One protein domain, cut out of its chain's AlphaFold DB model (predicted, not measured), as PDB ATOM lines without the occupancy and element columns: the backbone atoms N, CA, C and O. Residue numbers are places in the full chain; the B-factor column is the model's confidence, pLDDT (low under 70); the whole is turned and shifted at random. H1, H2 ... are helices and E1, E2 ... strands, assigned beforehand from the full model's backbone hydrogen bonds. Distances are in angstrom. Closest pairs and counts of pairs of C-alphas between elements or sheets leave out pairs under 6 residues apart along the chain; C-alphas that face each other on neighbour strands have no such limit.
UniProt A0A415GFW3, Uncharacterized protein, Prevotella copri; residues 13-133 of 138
ATOM      1  N   GLU A  13     -18.760  -6.023 -42.297       80.81
ATOM      2  CA  GLU A  13     -20.108  -6.292 -41.798       80.81
ATOM      3  C   GLU A  13     -20.882  -4.997 -41.530       80.81
ATOM      4  O   GLU A  13     -20.323  -3.975 -41.135       80.81
ATOM      5  N   ASN A  14     -22.206  -5.045 -41.702       81.44
ATOM      6  CA  ASN A  14     -23.099  -3.989 -41.228       81.44
ATOM      7  C   ASN A  14     -23.763  -4.445 -39.932       81.44
ATOM      8  O   ASN A  14     -24.534  -5.405 -39.917       81.44
ATOM      9  N   VAL A  15     -23.483  -3.724 -38.854       85.56
ATOM     10  CA  VAL A  15     -24.024  -3.987 -37.526       85.56
ATOM     11  C   VAL A  15     -25.144  -2.999 -37.242       85.56
ATOM     12  O   VAL A  15     -25.009  -1.795 -37.474       85.56
ATOM     13  N   MET A  16     -26.246  -3.515 -36.704       88.88
ATOM     14  CA  MET A  16     -27.366  -2.718 -36.223       88.88
ATOM     15  C   MET A  16     -27.511  -2.884 -34.716       88.88
ATOM     16  O   MET A  16     -27.559  -4.002 -34.204       88.88
ATOM     17  N   LEU A  17     -27.647  -1.760 -34.021       89.69
ATOM     18  CA  LEU A  17     -28.073  -1.701 -32.634       89.69
ATOM     19  C   LEU A  17     -29.470  -1.080 -32.584       89.69
ATOM     20  O   LEU A  17     -29.691   0.004 -33.119       89.69
ATOM     21  N   LEU A  18     -30.401  -1.762 -31.921       89.38
ATOM     22  CA  LEU A  18     -31.736  -1.248 -31.637       89.38
ATOM     23  C   LEU A  18     -31.873  -1.054 -30.129       89.38
ATOM     24  O   LEU A  18     -31.594  -1.967 -29.353       89.38
ATOM     25  N   GLY A  19     -32.320   0.128 -29.728       83.44
ATOM     26  CA  GLY A  19     -32.632   0.457 -28.346       83.44
ATOM     27  C   GLY A  19     -33.945   1.214 -28.247       83.44
ATOM     28  O   GLY A  19     -34.617   1.468 -29.245       83.44
ATOM     29  N   THR A  20     -34.312   1.575 -27.028       76.25
ATOM     30  CA  THR A  20     -35.476   2.407 -26.737       76.25
ATOM     31  C   THR A  20     -35.034   3.514 -25.802       76.25
ATOM     32  O   THR A  20     -34.408   3.233 -24.781       76.25
ATOM     33  N   ASN A  21     -35.359   4.758 -26.132       71.44
ATOM     34  CA  ASN A  21     -35.430   5.812 -25.125       71.44
ATOM     35  C   ASN A  21     -36.875   5.870 -24.589       71.44
ATOM     36  O   ASN A  21     -37.746   5.172 -25.104       71.44
ATOM     37  N   ASP A  22     -37.162   6.690 -23.579       68.00
ATOM     38  CA  ASP A  22     -38.490   6.772 -22.939       68.00
ATOM     39  C   ASP A  22     -39.642   7.213 -23.875       68.00
ATOM     40  O   ASP A  22     -40.785   7.313 -23.441       68.00
ATOM     41  N   THR A  23     -39.373   7.490 -25.159       68.62
ATOM     42  CA  THR A  23     -40.368   8.010 -26.114       68.62
ATOM     43  C   THR A  23     -40.403   7.293 -27.463       68.62
ATOM     44  O   THR A  23     -41.466   7.218 -28.079       68.62
ATOM     45  N   ILE A  24     -39.281   6.748 -27.942       71.44
ATOM     46  CA  ILE A  24     -39.156   6.087 -29.245       71.44
ATOM     47  C   ILE A  24     -38.128   4.949 -29.206       71.44
ATOM     48  O   ILE A  24     -37.172   4.959 -28.429       71.44
ATOM     49  N   ALA A  25     -38.297   3.979 -30.102       77.88
ATOM     50  CA  ALA A  25     -37.221   3.063 -30.452       77.88
ATOM     51  C   ALA A  25     -36.198   3.773 -31.359       77.88
ATOM     52  O   ALA A  25     -36.560   4.484 -32.296       77.88
ATOM     53  N   THR A  26     -34.917   3.573 -31.071       84.44
ATOM     54  CA  THR A  26     -33.772   4.244 -31.691       84.44
ATOM     55  C   THR A  26     -32.864   3.214 -32.344       84.44
ATOM     56  O   THR A  26     -32.534   2.200 -31.730       84.44
ATOM     57  N   THR A  27     -32.452   3.471 -33.585       87.44
ATOM     58  CA  THR A  27     -31.575   2.564 -34.339       87.44
ATOM     59  C   THR A  27     -30.232   3.235 -34.590       87.44
ATOM     60  O   THR A  27     -30.179   4.396 -34.993       87.44
ATOM     61  N   TRP A  28     -29.150   2.495 -34.379       89.50
ATOM     62  CA  TRP A  28     -27.804   2.891 -34.768       89.50
ATOM     63  C   TRP A  28     -27.224   1.859 -35.719       89.50
ATOM     64  O   TRP A  28     -27.426   0.657 -35.544       89.50
ATOM     65  N   LEU A  29     -26.483   2.338 -36.708       88.31
ATOM     66  CA  LEU A  29     -25.805   1.511 -37.692       88.31
ATOM     67  C   LEU A  29     -24.308   1.781 -37.661       88.31
ATOM     68  O   LEU A  29     -23.875   2.923 -37.514       88.31
ATOM     69  N   ARG A  30     -23.518   0.731 -37.847       86.81
ATOM     70  CA  ARG A  30     -22.072   0.822 -38.019       86.81
ATOM     71  C   ARG A  30     -21.643  -0.156 -39.097       86.81
ATOM     72  O   ARG A  30     -22.066  -1.309 -39.085       86.81
ATOM     73  N   THR A  31     -20.779   0.294 -39.991       86.12
ATOM     74  CA  THR A  31     -20.017  -0.602 -40.859       86.12
ATOM     75  C   THR A  31     -18.719  -0.939 -40.140       86.12
ATOM     76  O   THR A  31     -17.991  -0.038 -39.726       86.12
ATOM     77  N   VAL A  32     -18.474  -2.226 -39.931       84.56
ATOM     78  CA  VAL A  32     -17.252  -2.752 -39.329       84.56
ATOM     79  C   VAL A  32     -16.437  -3.358 -40.452       84.56
ATOM     80  O   VAL A  32     -16.876  -4.324 -41.062       84.56
ATOM     81  N   ASP A  33     -15.283  -2.770 -40.735       86.12
ATOM     82  CA  ASP A  33     -14.268  -3.350 -41.606       86.12
ATOM     83  C   ASP A  33     -13.180  -3.935 -40.700       86.12
ATOM     84  O   ASP A  33     -12.522  -3.205 -39.961       86.12
ATOM     85  N   TYR A  34     -13.023  -5.258 -40.699       82.00
ATOM     86  CA  TYR A  34     -12.050  -5.930 -39.831       82.00
ATOM     87  C   TYR A  34     -10.599  -5.728 -40.295       82.00
ATOM     88  O   TYR A  34      -9.673  -6.049 -39.554       82.00
ATOM     89  N   ALA A  35     -10.375  -5.184 -41.497       83.38
ATOM     90  CA  ALA A  35      -9.057  -4.727 -41.929       83.38
ATOM     91  C   ALA A  35      -8.771  -3.279 -41.494       83.38
ATOM     92  O   ALA A  35      -7.603  -2.890 -41.412       83.38
ATOM     93  N   ASN A  36      -9.813  -2.486 -41.213       78.38
ATOM     94  CA  ASN A  36      -9.701  -1.108 -40.750       78.38
ATOM     95  C   ASN A  36     -10.882  -0.709 -39.839       78.38
ATOM     96  O   ASN A  36     -11.939  -0.280 -40.303       78.38
ATOM     97  N   GLU A  37     -10.695  -0.819 -38.521       70.88
ATOM     98  CA  GLU A  37     -11.772  -0.704 -37.522       70.88
ATOM     99  C   GLU A  37     -12.305   0.730 -37.274       70.88
ATOM    100  O   GLU A  37     -13.095   0.958 -36.350       70.88
ATOM    101  N   ASP A  38     -11.949   1.699 -38.118       79.19
ATOM    102  CA  ASP A  38     -12.272   3.127 -37.973       79.19
ATOM    103  C   ASP A  38     -13.760   3.486 -38.191       79.19
ATOM    104  O   ASP A  38     -14.161   4.648 -38.066       79.19
ATOM    105  N   GLY A  39     -14.618   2.511 -38.511       77.31
ATOM    106  CA  GLY A  39     -16.045   2.745 -38.735       77.31
ATOM    107  C   GLY A  39     -16.735   3.368 -37.515       77.31
ATOM    108  O   GLY A  39     -16.622   2.852 -36.404       77.31
ATOM    109  N   GLN A  40     -17.492   4.449 -37.705       86.25
ATOM    110  CA  GLN A  40     -18.220   5.137 -36.630       86.25
ATOM    111  C   GLN A  40     -19.690   4.703 -36.552       86.25
ATOM    112  O   GLN A  40     -20.288   4.264 -37.538       86.25
ATOM    113  N   TRP A  41     -20.286   4.841 -35.364       89.56
ATOM    114  CA  TRP A  41     -21.723   4.657 -35.176       89.56
ATOM    115  C   TRP A  41     -22.499   5.837 -35.753       89.56
ATOM    116  O   TRP A  41     -22.256   6.986 -35.397       89.56
ATOM    117  N   ASN A  42     -23.488   5.530 -36.582       86.81
ATOM    118  CA  ASN A  42     -24.421   6.491 -37.144       86.81
ATOM    119  C   ASN A  42     -25.785   6.304 -36.490       86.81
ATOM    120  O   ASN A  42     -26.367   5.220 -36.545       86.81
ATOM    121  N   TYR A  43     -26.297   7.364 -35.872       86.25
ATOM    122  CA  TYR A  43     -27.669   7.397 -35.382       86.25
ATOM    123  C   TYR A  43     -28.629   7.580 -36.558       86.25
ATOM    124  O   TYR A  43     -28.491   8.522 -37.339       86.25
ATOM    125  N   LEU A  44     -29.613   6.690 -36.677       81.38
ATOM    126  CA  LEU A  44     -30.704   6.868 -37.623       81.38
ATOM    127  C   LEU A  44     -31.748   7.786 -37.003       81.38
ATOM    128  O   LEU A  44     -32.603   7.352 -36.229       81.38
ATOM    129  N   GLU A  45     -31.688   9.061 -37.369       74.50
ATOM    130  CA  GLU A  45     -32.730  10.006 -37.004       74.50
ATOM    131  C   GLU A  45     -34.049   9.625 -37.690       74.50
ATOM    132  O   GLU A  45     -34.127   9.418 -38.906       74.50
ATOM    133  N   ILE A  46     -35.106   9.507 -36.891       72.44
ATOM    134  CA  ILE A  46     -36.441   9.190 -37.380       72.44
ATOM    135  C   ILE A  46     -37.316  10.436 -37.240       72.44
ATOM    136  O   ILE A  46     -37.881  10.690 -36.177       72.44
ATOM    137  N   GLU A  47     -37.486  11.177 -38.337       72.94
ATOM    138  CA  GLU A  47     -38.362  12.355 -38.405       72.94
ATOM    139  C   GLU A  47     -39.752  12.074 -37.826       72.94
ATOM    140  O   GLU A  47     -40.337  11.029 -38.115       72.94
ATOM    141  N   ASN A  48     -40.326  13.006 -37.055       70.12
ATOM    142  CA  ASN A  48     -41.593  12.825 -36.326       70.12
ATOM    143  C   ASN A  48     -42.742  12.235 -37.165       70.12
ATOM    144  O   ASN A  48     -43.435  11.346 -36.671       70.12
ATOM    145  N   ASN A  49     -42.865  12.614 -38.438       73.00
ATOM    146  CA  ASN A  49     -43.956  12.182 -39.319       73.00
ATOM    147  C   ASN A  49     -43.605  11.009 -40.251       73.00
ATOM    148  O   ASN A  49     -44.416  10.631 -41.096       73.00
ATOM    149  N   LYS A  50     -42.414  10.412 -40.120       78.94
ATOM    150  CA  LYS A  50     -42.018   9.267 -40.946       78.94
ATOM    151  C   LYS A  50     -42.860   8.039 -40.596       78.94
ATOM    152  O   LYS A  50     -42.993   7.684 -39.428       78.94
ATOM    153  N   SER A  51     -43.425   7.378 -41.602       82.50
ATOM    154  CA  SER A  51     -44.162   6.125 -41.423       82.50
ATOM    155  C   SER A  51     -43.213   4.934 -41.233       82.50
ATOM    156  O   SER A  51     -42.043   4.982 -41.611       82.50
ATOM    157  N   GLY A  52     -43.715   3.849 -40.633       85.81
ATOM    158  CA  GLY A  52     -42.939   2.614 -40.454       85.81
ATOM    159  C   GLY A  52     -41.882   2.684 -39.353       85.81
ATOM    160  O   GLY A  52     -40.919   1.930 -39.392       85.81
ATOM    161  N   LYS A  53     -42.027   3.578 -38.373       85.38
ATOM    162  CA  LYS A  53     -41.146   3.593 -37.201       85.38
ATOM    163  C   LYS A  53     -41.385   2.359 -36.344       85.38
ATOM    164  O   LYS A  53     -42.524   1.909 -36.206       85.38
ATOM    165  N   MET A  54     -40.331   1.887 -35.693       88.12
ATOM    166  CA  MET A  54     -40.510   0.961 -34.587       88.12
ATOM    167  C   MET A  54     -41.231   1.704 -33.443       88.12
ATOM    168  O   MET A  54     -40.786   2.790 -33.059       88.12
ATOM    169  N   PRO A  55     -42.365   1.190 -32.931       86.69
ATOM    170  CA  PRO A  55     -43.063   1.829 -31.822       86.69
ATOM    171  C   PRO A  55     -42.220   1.771 -30.546       86.69
ATOM    172  O   PRO A  55     -41.345   0.916 -30.401       86.69
ATOM    173  N   TRP A  56     -42.522   2.660 -29.602       86.44
ATOM    174  CA  TRP A  56     -41.993   2.553 -28.247       86.44
ATOM    175  C   TRP A  56     -42.530   1.293 -27.554       86.44
ATOM    176  O   TRP A  56     -43.720   0.982 -27.664       86.44
ATOM    177  N   LEU A  57     -41.640   0.552 -26.889       88.38
ATOM    178  CA  LEU A  57     -41.914  -0.732 -26.243       88.38
ATOM    179  C   LEU A  57     -41.021  -0.890 -25.008       88.38
ATOM    180  O   LEU A  57     -39.828  -0.623 -25.095       88.38
ATOM    181  N   ASP A  58     -41.551  -1.433 -23.907       89.19
ATOM    182  CA  ASP A  58     -40.763  -1.709 -22.686       89.19
ATOM    183  C   ASP A  58     -39.562  -2.636 -22.926       89.19
ATOM    184  O   ASP A  58     -38.570  -2.628 -22.186       89.19
ATOM    185  N   GLN A  59     -39.682  -3.511 -23.925       90.69
ATOM    186  CA  GLN A  59     -38.617  -4.385 -24.380       90.69
ATOM    187  C   GLN A  59     -38.770  -4.652 -25.875       90.69
ATOM    188  O   GLN A  59     -39.840  -5.036 -26.347       90.69
ATOM    189  N   VAL A  60     -37.667  -4.531 -26.601       92.69
ATOM    190  CA  VAL A  60     -37.529  -5.010 -27.971       92.69
ATOM    191  C   VAL A  60     -36.197  -5.737 -28.090       92.69
ATOM    192  O   VAL A  60     -35.177  -5.248 -27.611       92.69
ATOM    193  N   ILE A  61     -36.204  -6.922 -28.694       94.00
ATOM    194  CA  ILE A  61     -34.979  -7.666 -29.003       94.00
ATOM    195  C   ILE A  61     -34.982  -7.970 -30.493       94.00
ATOM    196  O   ILE A  61     -35.995  -8.412 -31.035       94.00
ATOM    197  N   THR A  62     -33.847  -7.733 -31.147       93.69
ATOM    198  CA  THR A  62     -33.665  -7.932 -32.586       93.69
ATOM    199  C   THR A  62     -32.617  -8.999 -32.880       93.69
ATOM    200  O   THR A  62     -31.705  -9.221 -32.085       93.69
ATOM    201  N   CYS A  63     -32.743  -9.657 -34.028       91.56
ATOM    202  CA  CYS A  63     -31.700 -10.501 -34.593       91.56
ATOM    203  C   CYS A  63     -31.647 -10.358 -36.120       91.56
ATOM    204  O   CYS A  63     -32.626  -9.966 -36.766       91.56
ATOM    205  N   ALA A  64     -30.484 -10.678 -36.687       88.94
ATOM    206  CA  ALA A  64     -30.296 -10.730 -38.130       88.94
ATOM    207  C   ALA A  64     -31.113 -11.878 -38.750       88.94
ATOM    208  O   ALA A  64     -31.264 -12.959 -38.170       88.94
ATOM    209  N   ALA A  65     -31.631 -11.630 -39.946       86.31
ATOM    210  CA  ALA A  65     -32.358 -12.578 -40.776       86.31
ATOM    211  C   ALA A  65     -31.876 -12.473 -42.231       86.31
ATOM    212  O   ALA A  65     -31.259 -11.483 -42.615       86.31
ATOM    213  N   ASP A  66     -32.188 -13.463 -43.065       81.56
ATOM    214  CA  ASP A  66     -31.599 -13.541 -44.417       81.56
ATOM    215  C   ASP A  66     -32.033 -12.378 -45.320       81.56
ATOM    216  O   ASP A  66     -31.323 -11.990 -46.242       81.56
ATOM    217  N   THR A  67     -33.189 -11.776 -45.028       81.12
ATOM    218  CA  THR A  67     -33.729 -10.621 -45.758       81.12
ATOM    219  C   THR A  67     -33.670  -9.316 -44.956       81.12
ATOM    220  O   THR A  67     -34.471  -8.420 -45.219       81.12
ATOM    221  N   GLY A  68     -32.805  -9.219 -43.939       88.50
ATOM    222  CA  GLY A  68     -32.635  -8.015 -43.116       88.50
ATOM    223  C   GLY A  68     -32.652  -8.305 -41.615       88.50
ATOM    224  O   GLY A  68     -31.837  -9.069 -41.109       88.50
ATOM    225  N   PHE A  69     -33.582  -7.691 -40.888       91.19
ATOM    226  CA  PHE A  69     -33.698  -7.837 -39.436       91.19
ATOM    227  C   PHE A  69     -35.108  -8.235 -39.027       91.19
ATOM    228  O   PHE A  69     -36.102  -7.838 -39.640       91.19
ATOM    229  N   VAL A  70     -35.194  -8.990 -37.937       93.62
ATOM    230  CA  VAL A  70     -36.456  -9.230 -37.239       93.62
ATOM    231  C   VAL A  70     -36.369  -8.715 -35.812       93.62
ATOM    232  O   VAL A  70     -35.286  -8.662 -35.227       93.62
ATOM    233  N   ALA A  71     -37.508  -8.337 -35.247       94.44
ATOM    234  CA  ALA A  71     -37.598  -7.937 -33.854       94.44
ATOM    235  C   ALA A  71     -38.860  -8.490 -33.197       94.44
ATOM    236  O   ALA A  71     -39.926  -8.557 -33.812       94.44
ATOM    237  N   LEU A  72     -38.727  -8.854 -31.926       94.88
ATOM    238  CA  LEU A  72     -39.832  -9.230 -31.059       94.88
ATOM    239  C   LEU A  72     -40.043  -8.122 -30.027       94.88
ATOM    240  O   LEU A  72     -39.102  -7.733 -29.332       94.88
ATOM    241  N   GLY A  73     -41.271  -7.611 -29.953       92.88
ATOM    242  CA  GLY A  73     -41.672  -6.576 -29.006       92.88
ATOM    243  C   GLY A  73     -42.364  -7.119 -27.755       92.88
ATOM    244  O   GLY A  73     -43.036  -8.151 -27.801       92.88
ATOM    245  N   SER A  74     -42.279  -6.379 -26.645       90.81
ATOM    246  CA  SER A  74     -43.002  -6.667 -25.393       90.81
ATOM    247  C   SER A  74     -44.520  -6.715 -25.560       90.81
ATOM    248  O   SER A  74     -45.199  -7.418 -24.818       90.81
ATOM    249  N   ASN A  75     -45.041  -6.050 -26.590       91.06
ATOM    250  CA  ASN A  75     -46.440  -6.099 -27.009       91.06
ATOM    251  C   ASN A  75     -46.849  -7.405 -27.722       91.06
ATOM    252  O   ASN A  75     -47.960  -7.491 -28.243       91.06
ATOM    253  N   GLY A  76     -45.957  -8.396 -27.807       91.62
ATOM    254  CA  GLY A  76     -46.240  -9.677 -28.450       91.62
ATOM    255  C   GLY A  76     -46.354  -9.605 -29.968       91.62
ATOM    256  O   GLY A  76     -46.981 -10.470 -30.575       91.62
ATOM    257  N   LYS A  77     -45.758  -8.586 -30.592       93.06
ATOM    258  CA  LYS A  77     -45.742  -8.441 -32.046       93.06
ATOM    259  C   LYS A  77     -44.371  -8.768 -32.617       93.06
ATOM    260  O   LYS A  77     -43.335  -8.399 -32.062       93.06
ATOM    261  N   TRP A  78     -44.404  -9.440 -33.762       94.25
ATOM    262  CA  TRP A  78     -43.242  -9.700 -34.596       94.25
ATOM    263  C   TRP A  78     -43.086  -8.585 -35.624       94.25
ATOM    264  O   TRP A  78     -44.054  -8.222 -36.293       94.25
ATOM    265  N   TYR A  79     -41.874  -8.068 -35.783       94.75
ATOM    266  CA  TYR A  79     -41.554  -7.008 -36.730       94.75
ATOM    267  C   TYR A  79     -40.444  -7.438 -37.683       94.75
ATOM    268  O   TYR A  79     -39.564  -8.221 -37.320       94.75
ATOM    269  N   LYS A  80     -40.482  -6.902 -38.901       93.88
ATOM    270  CA  LYS A  80     -39.461  -7.086 -39.934       93.88
ATOM    271  C   LYS A  80     -38.974  -5.733 -40.434       93.88
ATOM    272  O   LYS A  80     -39.791  -4.839 -40.665       93.88
ATOM    273  N   SER A  81     -37.669  -5.632 -40.653       92.06
ATOM    274  CA  SER A  81     -37.043  -4.557 -41.415       92.06
ATOM    275  C   SER A  81     -36.238  -5.156 -42.563       92.06
ATOM    276  O   SER A  81     -35.454  -6.081 -42.362       92.06
ATOM    277  N   GLN A  82     -36.452  -4.634 -43.770       90.94
ATOM    278  CA  GLN A  82     -35.754  -5.057 -44.993       90.94
ATOM    279  C   GLN A  82     -34.801  -3.970 -45.516       90.94
ATOM    280  O   GLN A  82     -34.180  -4.132 -46.559       90.94
ATOM    281  N   ASP A  83     -34.698  -2.855 -44.795       87.94
ATOM    282  CA  ASP A  83     -33.994  -1.631 -45.176       87.94
ATOM    283  C   ASP A  83     -33.052  -1.170 -44.052       87.94
ATOM    284  O   ASP A  83     -32.996   0.002 -43.691       87.94
ATOM    285  N   ALA A  84     -32.315  -2.127 -43.483       84.69
ATOM    286  CA  ALA A  84     -31.312  -1.898 -42.443       84.69
ATOM    287  C   ALA A  84     -31.835  -1.168 -41.187       84.69
ATOM    288  O   ALA A  84     -31.157  -0.321 -40.616       84.69
ATOM    289  N   GLY A  85     -33.056  -1.478 -40.748       86.81
ATOM    290  CA  GLY A  85     -33.657  -0.890 -39.549       86.81
ATOM    291  C   GLY A  85     -34.298   0.483 -39.767       86.81
ATOM    292  O   GLY A  85     -34.802   1.060 -38.802       86.81
ATOM    293  N   LEU A  86     -34.325   1.001 -41.004       86.31
ATOM    294  CA  LEU A  86     -34.962   2.283 -41.325       86.31
ATOM    295  C   LEU A  86     -36.481   2.242 -41.178       86.31
ATOM    296  O   LEU A  86     -37.070   3.219 -40.707       86.31
ATOM    297  N   THR A  87     -37.115   1.146 -41.602       89.25
ATOM    298  CA  THR A  87     -38.542   0.907 -41.406       89.25
ATOM    299  C   THR A  87     -38.812  -0.477 -40.832       89.25
ATOM    300  O   THR A  87     -38.153  -1.466 -41.145       89.25
ATOM    301  N   TRP A  88     -39.827  -0.536 -39.977       91.88
ATOM    302  CA  TRP A  88     -40.287  -1.718 -39.271       91.88
ATOM    303  C   TRP A  88     -41.767  -1.929 -39.552       91.88
ATOM    304  O   TRP A  88     -42.600  -1.044 -39.348       91.88
ATOM    305  N   LYS A  89     -42.106  -3.128 -40.019       94.25
ATOM    306  CA  LYS A  89     -43.487  -3.534 -40.290       94.25
ATOM    307  C   LYS A  89     -43.836  -4.735 -39.434       94.25
ATOM    308  O   LYS A  89     -43.038  -5.664 -39.331       94.25
ATOM    309  N   GLN A  90     -45.023  -4.715 -38.828       94.69
ATOM    310  CA  GLN A  90     -45.545  -5.889 -38.136       94.69
ATOM    311  C   GLN A  90     -45.754  -7.012 -39.159       94.69
ATOM    312  O   GLN A  90     -46.433  -6.811 -40.166       94.69
ATOM    313  N   ASP A  91     -45.211  -8.193 -38.879       93.56
ATOM    314  CA  ASP A  91     -45.550  -9.409 -39.607       93.56
ATOM    315  C   ASP A  91     -46.755 -10.074 -38.934       93.56
ATOM    316  O   ASP A  91     -46.636 -10.716 -37.892       93.56
ATOM    317  N   ALA A  92     -47.935  -9.883 -39.522       91.75
ATOM    318  CA  ALA A  92     -49.181 -10.437 -39.003       91.75
ATOM    319  C   ALA A  92     -49.306 -11.960 -39.196       91.75
ATOM    320  O   ALA A  92     -50.194 -12.565 -38.599       91.75
ATOM    321  N   MET A  93     -48.443 -12.582 -40.008       90.38
ATOM    322  CA  MET A  93     -48.458 -14.033 -40.228       90.38
ATOM    323  C   MET A  93     -47.747 -14.792 -39.108       90.38
ATOM    324  O   MET A  93     -47.954 -15.995 -38.951       90.38
ATOM    325  N   VAL A  94     -46.923 -14.107 -38.310       90.81
ATOM    326  CA  VAL A  94     -46.288 -14.705 -37.138       90.81
ATOM    327  C   VAL A  94     -47.182 -14.508 -35.924       90.81
ATOM    328  O   VAL A  94     -47.284 -13.417 -35.362       90.81
ATOM    329  N   VAL A  95     -47.808 -15.599 -35.495       88.12
ATOM    330  CA  VAL A  95     -48.604 -15.641 -34.269       88.12
ATOM    331  C   VAL A  95     -47.748 -16.213 -33.151       88.12
ATOM    332  O   VAL A  95     -47.199 -17.310 -33.269       88.12
ATOM    333  N   LEU A  96     -47.626 -15.468 -32.053       90.75
ATOM    334  CA  LEU A  96     -46.901 -15.950 -30.886       90.75
ATOM    335  C   LEU A  96     -47.714 -17.004 -30.123       90.75
ATOM    336  O   LEU A  96     -48.947 -16.948 -30.104       90.75
ATOM    337  N   PRO A  97     -47.046 -17.949 -29.442       89.75
ATOM    338  CA  PRO A  97     -47.711 -18.898 -28.557       89.75
ATOM    339  C   PRO A  97     -48.574 -18.171 -27.520       89.75
ATOM    340  O   PRO A  97     -48.129 -17.185 -26.942       89.75
ATOM    341  N   ALA A  98     -49.769 -18.685 -27.214       89.19
ATOM    342  CA  ALA A  98     -50.707 -18.032 -26.286       89.19
ATOM    343  C   ALA A  98     -50.076 -17.689 -24.922       89.19
ATOM    344  O   ALA A  98     -50.332 -16.639 -24.339       89.19
ATOM    345  N   LYS A  99     -49.178 -18.555 -24.441       88.31
ATOM    346  CA  LYS A  99     -48.439 -18.379 -23.185       88.31
ATOM    347  C   LYS A  99     -47.367 -17.280 -23.228       88.31
ATOM    348  O   LYS A  99     -46.823 -16.946 -22.184       88.31
ATOM    349  N   PHE A 100     -47.078 -16.693 -24.389       87.69
ATOM    350  CA  PHE A 100     -46.225 -15.511 -24.486       87.69
ATOM    351  C   PHE A 100     -46.909 -14.268 -23.911       87.69
ATOM    352  O   PHE A 100     -46.209 -13.381 -23.441       87.69
ATOM    353  N   ALA A 101     -48.245 -14.195 -23.914       79.75
ATOM    354  CA  ALA A 101     -48.992 -13.012 -23.477       79.75
ATOM    355  C   ALA A 101     -48.865 -12.692 -21.970       79.75
ATOM    356  O   ALA A 101     -49.306 -11.632 -21.539       79.75
ATOM    357  N   SER A 102     -48.266 -13.576 -21.164       74.31
ATOM    358  CA  SER A 102     -47.968 -13.312 -19.748       74.31
ATOM    359  C   SER A 102     -46.946 -12.182 -19.586       74.31
ATOM    360  O   SER A 102     -46.002 -12.143 -20.364       74.31
ATOM    361  N   GLU A 103     -47.052 -11.342 -18.554       77.38
ATOM    362  CA  GLU A 103     -46.073 -10.279 -18.262       77.38
ATOM    363  C   GLU A 103     -44.651 -10.803 -17.969       77.38
ATOM    364  O   GLU A 103     -44.451 -11.979 -17.671       77.38
ATOM    365  N   GLY A 104     -43.640  -9.928 -18.060       86.00
ATOM    366  CA  GLY A 104     -42.239 -10.237 -17.720       86.00
ATOM    367  C   GLY A 104     -41.251 -10.045 -18.872       86.00
ATOM    368  O   GLY A 104     -41.649  -9.898 -20.026       86.00
ATOM    369  N   ARG A 105     -39.950 -10.041 -18.576       92.12
ATOM    370  CA  ARG A 105     -38.898  -9.938 -19.601       92.12
ATOM    371  C   ARG A 105     -38.802 -11.234 -20.408       92.12
ATOM    372  O   ARG A 105     -39.037 -12.320 -19.878       92.12
ATOM    373  N   PHE A 106     -38.432 -11.124 -21.677       94.88
ATOM    374  CA  PHE A 106     -38.172 -12.270 -22.550       94.88
ATOM    375  C   PHE A 106     -36.760 -12.216 -23.136       94.88
ATOM    376  O   PHE A 106     -36.117 -11.166 -23.132       94.88
ATOM    377  N   ALA A 107     -36.290 -13.347 -23.652       95.75
ATOM    378  CA  ALA A 107     -35.127 -13.426 -24.528       95.75
ATOM    379  C   ALA A 107     -35.557 -13.895 -25.922       95.75
ATOM    380  O   ALA A 107     -36.536 -14.634 -26.069       95.75
ATOM    381  N   PHE A 108     -34.824 -13.447 -26.938       96.12
ATOM    382  CA  PHE A 108     -35.084 -13.751 -28.338       96.12
ATOM    383  C   PHE A 108     -33.767 -13.843 -29.108       96.12
ATOM    384  O   PHE A 108     -32.918 -12.963 -28.981       96.12
ATOM    385  N   CYS A 109     -33.585 -14.899 -29.896       95.38
ATOM    386  CA  CYS A 109     -32.419 -15.058 -30.764       95.38
ATOM    387  C   CYS A 109     -32.744 -15.929 -31.983       95.38
ATOM    388  O   CYS A 109     -33.775 -16.602 -32.022       95.38
ATOM    389  N   ARG A 110     -31.859 -15.908 -32.986       93.94
ATOM    390  CA  ARG A 110     -31.879 -16.814 -34.142       93.94
ATOM    391  C   ARG A 110     -30.599 -17.645 -34.125       93.94
ATOM    392  O   ARG A 110     -29.532 -17.090 -33.874       93.94
ATOM    393  N   ASP A 111     -30.700 -18.946 -34.358       93.44
ATOM    394  CA  ASP A 111     -29.533 -19.824 -34.470       93.44
ATOM    395  C   ASP A 111     -29.045 -19.976 -35.922       93.44
ATOM    396  O   ASP A 111     -29.644 -19.461 -36.870       93.44
ATOM    397  N   LYS A 112     -27.933 -20.702 -36.098       90.38
ATOM    398  CA  LYS A 112     -27.317 -20.956 -37.411       90.38
ATOM    399  C   LYS A 112     -28.141 -21.877 -38.320       90.38
ATOM    400  O   LYS A 112     -27.825 -21.998 -39.494       90.38
ATOM    401  N   GLN A 113     -29.152 -22.557 -37.783       89.25
ATOM    402  CA  GLN A 113     -30.119 -23.354 -38.537       89.25
ATOM    403  C   GLN A 113     -31.410 -22.565 -38.797       89.25
ATOM    404  O   GLN A 113     -32.442 -23.150 -39.130       89.25
ATOM    405  N   HIS A 114     -31.346 -21.238 -38.641       89.88
ATOM    406  CA  HIS A 114     -32.429 -20.299 -38.890       89.88
ATOM    407  C   HIS A 114     -33.652 -20.487 -37.980       89.88
ATOM    408  O   HIS A 114     -34.727 -19.953 -38.264       89.88
ATOM    409  N   TYR A 115     -33.509 -21.195 -36.856       93.56
ATOM    410  CA  TYR A 115     -34.562 -21.242 -35.855       93.56
ATOM    411  C   TYR A 115     -34.535 -19.996 -34.988       93.56
ATOM    412  O   TYR A 115     -33.504 -19.599 -34.453       93.56
ATOM    413  N   TYR A 116     -35.715 -19.434 -34.787       94.69
ATOM    414  CA  TYR A 116     -35.981 -18.408 -33.805       94.69
ATOM    415  C   TYR A 116     -36.371 -19.046 -32.484       94.69
ATOM    416  O   TYR A 116     -37.274 -19.886 -32.431       94.69
ATOM    417  N   TRP A 117     -35.714 -18.605 -31.423       96.81
ATOM    418  CA  TRP A 117     -35.936 -19.062 -30.064       96.81
ATOM    419  C   TRP A 117     -36.530 -17.933 -29.238       96.81
ATOM    420  O   TRP A 117     -36.036 -16.807 -29.272       96.81
ATOM    421  N   ILE A 118     -37.587 -18.243 -28.492       95.88
ATOM    422  CA  ILE A 118     -38.241 -17.318 -27.567       95.88
ATOM    423  C   ILE A 118     -38.237 -17.966 -26.191       95.88
ATOM    424  O   ILE A 118     -38.679 -19.106 -26.042       95.88
ATOM    425  N   ILE A 119     -37.762 -17.234 -25.187       94.88
ATOM    426  CA  ILE A 119     -37.690 -17.714 -23.806       94.88
ATOM    427  C   ILE A 119     -38.397 -16.703 -22.912       94.88
ATOM    428  O   ILE A 119     -38.043 -15.523 -22.912       94.88
ATOM    429  N   ARG A 120     -39.403 -17.151 -22.156       93.19
ATOM    430  CA  ARG A 120     -40.151 -16.301 -21.216       93.19
ATOM    431  C   ARG A 120     -40.776 -17.150 -20.115       93.19
ATOM    432  O   ARG A 120     -41.419 -18.149 -20.416       93.19
ATOM    433  N   ASN A 121     -40.627 -16.742 -18.854       89.94
ATOM    434  CA  ASN A 121     -41.328 -17.336 -17.703       89.94
ATOM    435  C   ASN A 121     -41.259 -18.878 -17.630       89.94
ATOM    436  O   ASN A 121     -42.269 -19.541 -17.410       89.94
ATOM    437  N   GLY A 122     -40.077 -19.458 -17.864       89.88
ATOM    438  CA  GLY A 122     -39.872 -20.915 -17.836       89.88
ATOM    439  C   GLY A 122     -40.352 -21.668 -19.083       89.88
ATOM    440  O   GLY A 122     -40.167 -22.878 -19.170       89.88
ATOM    441  N   TYR A 123     -40.923 -20.973 -20.067       93.69
ATOM    442  CA  TYR A 123     -41.266 -21.539 -21.364       93.69
ATOM    443  C   TYR A 123     -40.186 -21.248 -22.400       93.69
ATOM    444  O   TYR A 123     -39.607 -20.158 -22.433       93.69
ATOM    445  N   VAL A 124     -39.968 -22.227 -23.275       95.62
ATOM    446  CA  VAL A 124     -39.083 -22.127 -24.434       95.62
ATOM    447  C   VAL A 124     -39.879 -22.514 -25.670       95.62
ATOM    448  O   VAL A 124     -40.470 -23.593 -25.724       95.62
ATOM    449  N   TRP A 125     -39.883 -21.639 -26.668       95.75
ATOM    450  CA  TRP A 125     -40.480 -21.901 -27.971       95.75
ATOM    451  C   TRP A 125     -39.430 -21.785 -29.057       95.75
ATOM    452  O   TRP A 125     -38.519 -20.961 -28.974       95.75
ATOM    453  N   ARG A 126     -39.603 -22.600 -30.094       94.44
ATOM    454  CA  ARG A 126     -38.772 -22.580 -31.287       94.44
ATOM    455  C   ARG A 126     -39.645 -22.628 -32.529       94.44
ATOM    456  O   ARG A 126     -40.543 -23.463 -32.611       94.44
ATOM    457  N   GLY A 127     -39.343 -21.785 -33.506       91.69
ATOM    458  CA  GLY A 127     -39.982 -21.790 -34.821       91.69
ATOM    459  C   GLY A 127     -39.004 -21.364 -35.909       91.69
ATOM    460  O   GLY A 127     -37.936 -20.848 -35.611       91.69
ATOM    461  N   ARG A 128     -39.351 -21.589 -37.172       89.81
ATOM    462  CA  ARG A 128     -38.604 -21.093 -38.339       89.81
ATOM    463  C   ARG A 128     -39.586 -20.689 -39.427       89.81
ATOM    464  O   ARG A 128     -40.693 -21.230 -39.463       89.81
ATOM    465  N   PHE A 129     -39.198 -19.774 -40.314       86.00
ATOM    466  CA  PHE A 129     -40.000 -19.520 -41.508       86.00
ATOM    467  C   PHE A 129     -39.913 -20.716 -42.455       86.00
ATOM    468  O   PHE A 129     -38.877 -21.373 -42.537       86.00
ATOM    469  N   ASN A 130     -40.994 -20.989 -43.191       83.19
ATOM    470  CA  ASN A 130     -40.999 -22.092 -44.153       83.19
ATOM    471  C   ASN A 130     -39.877 -21.934 -45.177       83.19
ATOM    472  O   ASN A 130     -39.206 -22.919 -45.442       83.19
ATOM    473  N   ILE A 131     -39.644 -20.717 -45.690       78.56
ATOM    474  CA  ILE A 131     -38.590 -20.421 -46.677       78.56
ATOM    475  C   ILE A 131     -37.186 -20.830 -46.201       78.56
ATOM    476  O   ILE A 131     -36.405 -21.322 -47.007       78.56
ATOM    477  N   ASP A 132     -36.921 -20.752 -44.896       76.69
ATOM    478  CA  ASP A 132     -35.639 -21.128 -44.283       76.69
ATOM    479  C   ASP A 132     -35.504 -22.654 -44.090       76.69
ATOM    480  O   ASP A 132     -34.449 -23.162 -43.720       76.69
ATOM    481  N   GLY A 133     -36.599 -23.403 -44.262       72.88
ATOM    482  CA  GLY A 133     -36.664 -24.843 -44.026       72.88
ATOM    483  C   GLY A 133     -36.518 -25.712 -45.273       72.88
ATOM    484  O   GLY A 133     -36.408 -26.928 -45.118       72.88
TER     485      GLY A 133
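AT A GLANCE: This is residues 13 to 133 of the 138 residues of an uncharacterized protein of Prevotella copri (UniProt A0A415GFW3). Three small antiparallel sheets follow one another along the longest axis: the long hairpin of E1 and E2 with short E3 at one end, E4 E5 E6 in the middle, and E7 E8 E9 at the other end. The last two sheets make a loose sandwich, only partly face to face, while the first sheet meets E4 through E1; the small helices H1 and H2 lie at the periphery. The printed part has 121 residues, with elements in the order E1 E2 E3 E4 E5 E6 H1 E7 E8 E9 H2 and each sheet's strands in chain order. The class is mostly strand, with under half of the residues in named elements. The whole is compact, with a radius of gyration of the C-alphas of 15.1 A and spans of 43 by 34 by 24 A.

HOW THE PARTS SIT: E1, residues 13 to 20, E2, residues 25 to 33, and E3, residues 42 to 44, form a meander, each strand the antiparallel neighbour of the one before. In the hairpin E1 and E2, at 160 degrees, N 15 and O 30 are 2.8 A apart, within hydrogen-bond range; in the hairpin E2 and E3, N 29 and O 42 are 2.9 A apart. E4, residues 60 to 65, E5, residues 68 to 73, and E6, residues 78 to 81, form a second meander, with N 63 and O 70 at 3.0 A and N 71 and O 79 at 2.9 A. The closest C-alphas of E1 and E4, those of Leu 18 and Thr 62, are 7.0 A apart. E7, residues 107 to 110, E8, residues 116 to 120, and E9, residues 123 to 127, form a third meander, with N 109 and O 117 at 3.2 A and N 118 and O 125 at 2.9 A. The second and third sheets form a sandwich, two sheets face to face, their best planes 45 degrees apart; the closest C-alphas of E4 and E7, those of Cys 63 and Cys 109, are 6.0 A apart. H1, residues 98 to 101, only grazes the third sheet; H2, residues 130 to 133, is not on it. Both helices are too short for an O i to N i+4 pair; each has its 1 O i to N i+3 pair within range.

IN THESE COORDINATES: E1 begins at C-alpha 13, (-20.108, -6.292, -41.798), and is 23.2 A long; E2 is 26.3 A. E4 spans 15.7 A and E5 16.8 A. E9, 13.5 A, ends at C-alpha 127, (-39.982, -21.790, -34.821).

THE WHOLE: The two C-alphas farthest apart, those of Asn 36 and Ala 98, are 46.7 A apart. The printed part has no cut. The links E3 to E4 and E6 to H1 are long; in the latter, residues 89 to 90 pair antiparallel with residues 79 to 80 of E6. Mean pLDDT of the printed part is 87.0, with residues 22 to 23 under 70.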